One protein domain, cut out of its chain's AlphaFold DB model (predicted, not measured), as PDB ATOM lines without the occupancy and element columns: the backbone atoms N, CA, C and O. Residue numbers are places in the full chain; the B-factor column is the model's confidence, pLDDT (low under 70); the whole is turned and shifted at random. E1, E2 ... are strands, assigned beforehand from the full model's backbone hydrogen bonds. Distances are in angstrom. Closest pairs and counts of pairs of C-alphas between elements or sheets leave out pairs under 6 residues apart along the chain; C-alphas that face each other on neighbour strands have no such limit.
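Overview. This is residues 16 to 73 of the 91 residues of the protein "Rieske 2Fe-2S domain-containing protein" of Betaproteobacteria bacterium (UniProt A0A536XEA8). With little regular structure, the domain has a small three-strand sheet, E3, E4 and E5, on one side and a longer two-strand hairpin, E1 and E2, on the other, joined by the loop of residues 32 to 44. The 58 printed residues hold no named helix and five strands, E1 to E5 along the chain, with 21 residues; the class is all strand, and both sheets are antiparallel. The whole is compact, with a radius of gyration of the C-alphas of 10.7 A and spans of 27 by 24 by 20 A.

Arrangement. E3, residues 45 to 47, E4, residues 54 to 56, and E5, residues 62 to 64, form a meander, each strand the antiparallel neighbour of the one before. Within hydrogen-bond range are N 46 and O 55, 2.8 A, and N 63 and O 54, 2.8 A. In the hairpin of E1, residues 18 to 23, and E2, residues 26 to 31, N 21 and O 28 are 2.9 A apart. Both are apart from E3, E4 and E5.

Along the chain. E1 runs 15.9 A from C-alpha 18 at (-11.240, -114.642, 6.612), and E2 16.1 A. E5 ends at C-alpha 64 at (-26.984, -100.693, 2.499).

Size, cuts and confidence. The printed part has no cut. The link E2 to E3 is long, 13 residues. Residue 16 and residues 33 to 39 have pLDDT under 70.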
ATOM      1  N   GLY A  16      -6.511-108.898   6.691       69.00
ATOM      2  CA  GLY A  16      -7.152-108.978   5.382       69.00
ATOM      3  C   GLY A  16      -7.676-110.367   5.002       69.00
ATOM      4  O   GLY A  16      -8.220-110.516   3.904       69.00
ATOM      5  N   ALA A  17      -7.570-111.380   5.870       70.69
ATOM      6  CA  ALA A  17      -8.089-112.726   5.628       70.69
ATOM      7  C   ALA A  17      -9.398-113.017   6.385       70.69
ATOM      8  O   ALA A  17      -9.770-112.354   7.358       70.69
ATOM      9  N   SER A  18     -10.099-114.053   5.920       76.06
ATOM     10  CA  SER A  18     -11.240-114.642   6.612       76.06
ATOM     11  C   SER A  18     -11.156-116.168   6.637       76.06
ATOM     12  O   SER A  18     -10.429-116.807   5.857       76.06
ATOM     13  N   ARG A  19     -11.932-116.755   7.545       80.50
ATOM     14  CA  ARG A  19     -12.211-118.187   7.633       80.50
ATOM     15  C   ARG A  19     -13.691-118.383   7.909       80.50
ATOM     16  O   ARG A  19     -14.305-117.552   8.565       80.50
ATOM     17  N   SER A  20     -14.257-119.485   7.438       79.50
ATOM     18  CA  SER A  20     -15.597-119.912   7.833       79.50
ATOM     19  C   SER A  20     -15.537-121.236   8.562       79.50
ATOM     20  O   SER A  20     -14.762-122.109   8.178       79.50
ATOM     21  N   VAL A  21     -16.403-121.393   9.549       86.00
ATOM     22  CA  VAL A  21     -16.588-122.627  10.303       86.00
ATOM     23  C   VAL A  21     -18.081-122.880  10.476       86.00
ATOM     24  O   VAL A  21     -18.864-121.936  10.585       86.00
ATOM     25  N   GLU A  22     -18.488-124.144  10.469       85.50
ATOM     26  CA  GLU A  22     -19.843-124.522  10.859       85.50
ATOM     27  C   GLU A  22     -19.888-124.716  12.377       85.50
ATOM     28  O   GLU A  22     -19.077-125.455  12.933       85.50
ATOM     29  N   VAL A  23     -20.835-124.057  13.039       85.50
ATOM     30  CA  VAL A  23     -21.129-124.234  14.465       85.50
ATOM     31  C   VAL A  23     -22.619-124.482  14.599       85.50
ATOM     32  O   VAL A  23     -23.418-123.638  14.197       85.50
ATOM     33  N   ASP A  24     -22.989-125.655  15.111       84.62
ATOM     34  CA  ASP A  24     -24.383-126.057  15.334       84.62
ATOM     35  C   ASP A  24     -25.287-125.838  14.098       84.62
ATOM     36  O   ASP A  24     -26.396-125.308  14.184       84.62
ATOM     37  N   GLY A  25     -24.785-126.189  12.905       79.81
ATOM     38  CA  GLY A  25     -25.494-126.020  11.629       79.81
ATOM     39  C   GLY A  25     -25.569-124.576  11.113       79.81
ATOM     40  O   GLY A  25     -26.240-124.307  10.116       79.81
ATOM     41  N   THR A  26     -24.891-123.629  11.769       81.38
ATOM     42  CA  THR A  26     -24.758-122.241  11.319       81.38
ATOM     43  C   THR A  26     -23.355-121.996  10.781       81.38
ATOM     44  O   THR A  26     -22.365-122.166  11.486       81.38
ATOM     45  N   MET A  27     -23.264-121.533   9.535       79.38
ATOM     46  CA  MET A  27     -21.998-121.070   8.971       79.38
ATOM     47  C   MET A  27     -21.630-119.716   9.574       79.38
ATOM     48  O   MET A  27     -22.312-118.718   9.336       79.38
ATOM     49  N   ILE A  28     -20.538-119.681  10.329       81.38
ATOM     50  CA  ILE A  28     -19.981-118.469  10.923       81.38
ATOM     51  C   ILE A  28     -18.710-118.102  10.172       81.38
ATOM     52  O   ILE A  28     -17.827-118.936   9.973       81.38
ATOM     53  N   ALA A  29     -18.601-116.841   9.775       80.38
ATOM     54  CA  ALA A  29     -17.382-116.299   9.206       80.38
ATOM     55  C   ALA A  29     -16.628-115.462  10.245       80.38
ATOM     56  O   ALA A  29     -17.214-114.648  10.957       80.38
ATOM     57  N   VAL A  30     -15.320-115.682  10.317       81.19
ATOM     58  CA  VAL A  30     -14.373-115.006  11.199       81.19
ATOM     59  C   VAL A  30     -13.402-114.210  10.341       81.19
ATOM     60  O   VAL A  30     -12.864-114.726   9.361       81.19
ATOM     61  N   PHE A  31     -13.173-112.956  10.718       74.56
ATOM     62  CA  PHE A  31     -12.390-112.003   9.940       74.56
ATOM     63  C   PHE A  31     -11.292-111.396  10.790       74.56
ATOM     64  O   PHE A  31     -11.553-110.964  11.911       74.56
ATOM     65  N   ASP A  32     -10.116-111.247  10.193       70.31
ATOM     66  CA  ASP A  32      -9.156-110.223  10.597       70.31
ATOM     67  C   ASP A  32      -9.151-109.123   9.525       70.31
ATOM     68  O   ASP A  32      -8.178-108.918   8.816       70.31
ATOM     69  N   GLY A  33     -10.305-108.488   9.289       58.16
ATOM     70  CA  GLY A  33     -10.451-107.445   8.261       58.16
ATOM     71  C   GLY A  33     -10.443-107.930   6.799       58.16
ATOM     72  O   GLY A  33     -10.023-107.173   5.926       58.16
ATOM     73  N   GLY A  34     -10.877-109.167   6.511       49.97
ATOM     74  CA  GLY A  34     -10.768-109.808   5.187       49.97
ATOM     75  C   GLY A  34     -12.039-110.321   4.501       49.97
ATOM     76  O   GLY A  34     -13.078-110.464   5.129       49.97
ATOM     77  N   ILE A  35     -11.920-110.650   3.203       46.62
ATOM     78  CA  ILE A  35     -12.981-111.087   2.256       46.62
ATOM     79  C   ILE A  35     -13.819-112.253   2.813       46.62
ATOM     80  O   ILE A  35     -13.265-113.320   3.048       46.62
ATOM     81  N   LEU A  36     -15.139-112.080   2.967       52.84
ATOM     82  CA  LEU A  36     -16.112-113.136   3.308       52.84
ATOM     83  C   LEU A  36     -16.035-114.321   2.348       52.84
ATOM     84  O   LEU A  36     -15.703-114.159   1.182       52.84
ATOM     85  N   THR A  37     -16.451-115.504   2.795       53.00
ATOM     86  CA  THR A  37     -16.736-116.663   1.932       53.00
ATOM     87  C   THR A  37     -17.540-116.261   0.689       53.00
ATOM     88  O   THR A  37     -18.759-116.101   0.743       53.00
ATOM     89  N   GLY A  38     -16.834-116.031  -0.421       57.88
ATOM     90  CA  GLY A  38     -17.360-115.492  -1.678       57.88
ATOM     91  C   GLY A  38     -17.651-113.980  -1.716       57.88
ATOM     92  O   GLY A  38     -17.761-113.445  -2.814       57.88
ATOM     93  N   GLY A  39     -17.778-113.289  -0.576       64.31
ATOM     94  CA  GLY A  39     -18.162-111.871  -0.465       64.31
ATOM     95  C   GLY A  39     -16.979-110.915  -0.352       64.31
ATOM     96  O   GLY A  39     -16.011-111.198   0.341       64.31
ATOM     97  N   LYS A  40     -17.045-109.751  -0.996       72.88
ATOM     98  CA  LYS A  40     -15.950-108.768  -1.001       72.88
ATOM     99  C   LYS A  40     -15.901-107.988   0.316       72.88
ATOM    100  O   LYS A  40     -16.943-107.569   0.802       72.88
ATOM    101  N   VAL A  41     -14.706-107.744   0.857       78.38
ATOM    102  CA  VAL A  41     -14.502-106.712   1.889       78.38
ATOM    103  C   VAL A  41     -14.073-105.401   1.245       78.38
ATOM    104  O   VAL A  41     -13.188-105.381   0.389       78.38
ATOM    105  N   GLU A  42     -14.720-104.316   1.659       79.94
ATOM    106  CA  GLU A  42     -14.463-102.948   1.216       79.94
ATOM    107  C   GLU A  42     -14.284-102.052   2.446       79.94
ATOM    108  O   GLU A  42     -15.250-101.706   3.123       79.94
ATOM    109  N   GLY A  43     -13.036-101.697   2.764       81.12
ATOM    110  CA  GLY A  43     -12.731-100.937   3.977       81.12
ATOM    111  C   GLY A  43     -13.102-101.721   5.239       81.12
ATOM    112  O   GLY A  43     -12.529-102.775   5.503       81.12
ATOM    113  N   ASP A  44     -14.049-101.204   6.014       79.62
ATOM    114  CA  ASP A  44     -14.576-101.811   7.241       79.62
ATOM    115  C   ASP A  44     -15.939-102.502   7.049       79.62
ATOM    116  O   ASP A  44     -16.630-102.816   8.024       79.62
ATOM    117  N   GLN A  45     -16.313-102.766   5.796       85.56
ATOM    118  CA  GLN A  45     -17.598-103.343   5.423       85.56
ATOM    119  C   GLN A  45     -17.424-104.640   4.645       85.56
ATOM    120  O   GLN A  45     -16.435-104.840   3.936       85.56
ATOM    121  N   VAL A  46     -18.439-105.495   4.714       84.88
ATOM    122  CA  VAL A  46     -18.547-106.673   3.862       84.88
ATOM    123  C   VAL A  46     -19.747-106.600   2.944       84.88
ATOM    124  O   VAL A  46     -20.842-106.250   3.369       84.88
ATOM    125  N   VAL A  47     -19.536-107.001   1.695       86.56
ATOM    126  CA  VAL A  47     -20.539-107.050   0.639       86.56
ATOM    127  C   VAL A  47     -21.054-108.478   0.482       86.56
ATOM    128  O   VAL A  47     -20.291-109.415   0.224       86.56
ATOM    129  N   CYS A  48     -22.370-108.647   0.600       85.50
ATOM    130  CA  CYS A  48     -23.054-109.906   0.348       85.50
ATOM    131  C   CYS A  48     -22.807-110.344  -1.105       85.50
ATOM    132  O   CYS A  48     -23.257-109.656  -2.026       85.50
ATOM    133  N   PRO A  49     -22.191-111.512  -1.346       80.62
ATOM    134  CA  PRO A  49     -21.875-111.948  -2.706       80.62
ATOM    135  C   PRO A  49     -23.106-112.260  -3.551       80.62
ATOM    136  O   PRO A  49     -23.031-112.281  -4.773       80.62
ATOM    137  N   ARG A  50     -24.243-112.528  -2.901       83.62
ATOM    138  CA  ARG A  50     -25.473-112.928  -3.581       83.62
ATOM    139  C   ARG A  50     -26.244-111.733  -4.142       83.62
ATOM    140  O   ARG A  50     -26.784-111.828  -5.238       83.62
ATOM    141  N   HIS A  51     -26.336-110.644  -3.378       88.94
ATOM    142  CA  HIS A  51     -27.237-109.530  -3.698       88.94
ATOM    143  C   HIS A  51     -26.639-108.133  -3.469       88.94
ATOM    144  O   HIS A  51     -27.333-107.148  -3.693       88.94
ATOM    145  N   GLY A  52     -25.392-108.033  -2.999       88.81
ATOM    146  CA  GLY A  52     -24.685-106.758  -2.871       88.81
ATOM    147  C   GLY A  52     -24.998-105.921  -1.629       88.81
ATOM    148  O   GLY A  52     -24.560-104.785  -1.583       88.81
ATOM    149  N   ALA A  53     -25.723-106.435  -0.629       92.25
ATOM    150  CA  ALA A  53     -25.948-105.712   0.633       92.25
ATOM    151  C   ALA A  53     -24.634-105.506   1.403       92.25
ATOM    152  O   ALA A  53     -23.815-106.427   1.436       92.25
ATOM    153  N   HIS A  54     -24.453-104.353   2.049       92.12
ATOM    154  CA  HIS A  54     -23.267-104.066   2.859       92.12
ATOM    155  C   HIS A  54     -23.553-104.243   4.349       92.12
ATOM    156  O   HIS A  54     -24.614-103.848   4.831       92.12
ATOM    157  N   PHE A  55     -22.572-104.767   5.081       90.62
ATOM    158  CA  PHE A  55     -22.624-104.941   6.530       90.62
ATOM    159  C   PHE A  55     -21.341-104.451   7.188       90.62
ATOM    160  O   PHE A  55     -20.252-104.666   6.663       90.62
ATOM    161  N   SER A  56     -21.453-103.834   8.360       87.88
ATOM    162  CA  SER A  56     -20.305-103.445   9.179       87.88
ATOM    163  C   SER A  56     -19.582-104.681   9.709       87.88
ATOM    164  O   SER A  56     -20.195-105.519  10.368       87.88
ATOM    165  N   ILE A  57     -18.265-104.780   9.501       81.75
ATOM    166  CA  ILE A  57     -17.446-105.850  10.103       81.75
ATOM    167  C   ILE A  57     -17.433-105.727  11.632       81.75
ATOM    168  O   ILE A  57     -17.335-106.723  12.345       81.75
ATOM    169  N   ARG A  58     -17.521-104.496  12.150       80.88
ATOM    170  CA  ARG A  58     -17.367-104.199  13.581       80.88
ATOM    171  C   ARG A  58     -18.636-104.450  14.381       80.88
ATOM    172  O   ARG A  58     -18.552-104.885  15.524       80.88
ATOM    173  N   THR A  59     -19.784-104.116  13.798       84.31
ATOM    174  CA  THR A  59     -21.076-104.084  14.502       84.31
ATOM    175  C   THR A  59     -22.103-105.045  13.919       84.31
ATOM    176  O   THR A  59     -23.157-105.210  14.520       84.31
ATOM    177  N   ALA A  60     -21.814-105.676  12.772       88.69
ATOM    178  CA  ALA A  60     -22.752-106.495  11.998       88.69
ATOM    179  C   ALA A  60     -24.006-105.749  11.499       88.69
ATOM    180  O   ALA A  60     -24.934-106.362  10.963       88.69
ATOM    181  N   GLU A  61     -24.030-104.424  11.642       93.25
ATOM    182  CA  GLU A  61     -25.143-103.599  11.196       93.25
ATOM    183  C   GLU A  61     -25.247-103.585   9.679       93.25
ATOM    184  O   GLU A  61     -24.233-103.539   8.979       93.25
ATOM    185  N   VAL A  62     -26.477-103.599   9.172       95.06
ATOM    186  CA  VAL A  62     -26.726-103.356   7.755       95.06
ATOM    187  C   VAL A  62     -26.399-101.905   7.412       95.06
ATOM    188  O   VAL A  62     -26.815-100.973   8.095       95.06
ATOM    189  N   LEU A  63     -25.644-101.714   6.337       94.25
ATOM    190  CA  LEU A  63     -25.189-100.404   5.877       94.25
ATOM    191  C   LEU A  63     -25.856 -99.997   4.564       94.25
ATOM    192  O   LEU A  63     -25.994 -98.806   4.291       94.25
ATOM    193  N   SER A  64     -26.279-100.969   3.749       93.75
ATOM    194  CA  SER A  64     -26.984-100.693   2.499       93.75
ATOM    195  C   SER A  64     -27.956-101.813   2.085       93.75
ATOM    196  O   SER A  64     -27.741-102.985   2.420       93.75
ATOM    197  N   PRO A  65     -29.021-101.474   1.324       93.19
ATOM    198  CA  PRO A  65     -29.941-102.452   0.738       93.19
ATOM    199  C   PRO A  65     -29.219-103.469  -0.170       93.19
ATOM    200  O   PRO A  65     -28.150-103.163  -0.695       93.19
ATOM    201  N   PRO A  66     -29.800-104.658  -0.435       93.44
ATOM    202  CA  PRO A  66     -31.188-105.057  -0.160       93.44
ATOM    203  C   PRO A  66     -31.458-105.674   1.220       93.44
ATOM    204  O   PRO A  66     -32.563-106.162   1.443       93.44
ATOM    205  N   ALA A  67     -30.487-105.697   2.135       92.06
ATOM    206  CA  ALA A  67     -30.758-106.105   3.510       92.06
ATOM    207  C   ALA A  67     -31.407-104.954   4.297       92.06
ATOM    208  O   ALA A  67     -31.151-103.782   4.025       92.06
ATOM    209  N   TYR A  68     -32.234-105.309   5.280       93.31
ATOM    210  CA  TYR A  68     -32.899-104.362   6.188       93.31
ATOM    211  C   TYR A  68     -32.757-104.766   7.660       93.31
ATOM    212  O   TYR A  68     -33.261-104.083   8.544       93.31
ATOM    213  N   GLU A  69     -32.061-105.873   7.915       93.44
ATOM    214  CA  GLU A  69     -31.812-106.421   9.240       93.44
ATOM    215  C   GLU A  69     -30.312-106.674   9.393       93.44
ATOM    216  O   GLU A  69     -29.625-107.040   8.432       93.44
ATOM    217  N   ASN A  70     -29.814-106.467  10.609       92.44
ATOM    218  CA  ASN A  70     -28.429-106.740  10.973       92.44
ATOM    219  C   ASN A  70     -28.156-108.247  10.941       92.44
ATOM    220  O   ASN A  70     -29.061-109.057  11.154       92.44
ATOM    221  N   VAL A  71     -26.897-108.631  10.734       88.44
ATOM    222  CA  VAL A  71     -26.500-110.039  10.871       88.44
ATOM    223  C   VAL A  71     -26.141-110.359  12.320       88.44
ATOM    224  O   VAL A  71     -25.796-109.483  13.111       88.44
ATOM    225  N   ALA A  72     -26.252-111.631  12.696       87.88
ATOM    226  CA  ALA A  72     -25.892-112.067  14.038       87.88
ATOM    227  C   ALA A  72     -24.377-111.940  14.274       87.88
ATOM    228  O   ALA A  72     -23.571-112.299  13.413       87.88
ATOM    229  N   THR A  73     -23.994-111.480  15.466       86.56
ATOM    230  CA  THR A  73     -22.607-111.499  15.948       86.56
ATOM    231  C   THR A  73     -22.362-112.710  16.835       86.56
ATOM    232  O   THR A  73     -23.179-113.019  17.705       86.56
TER     233      THR A  73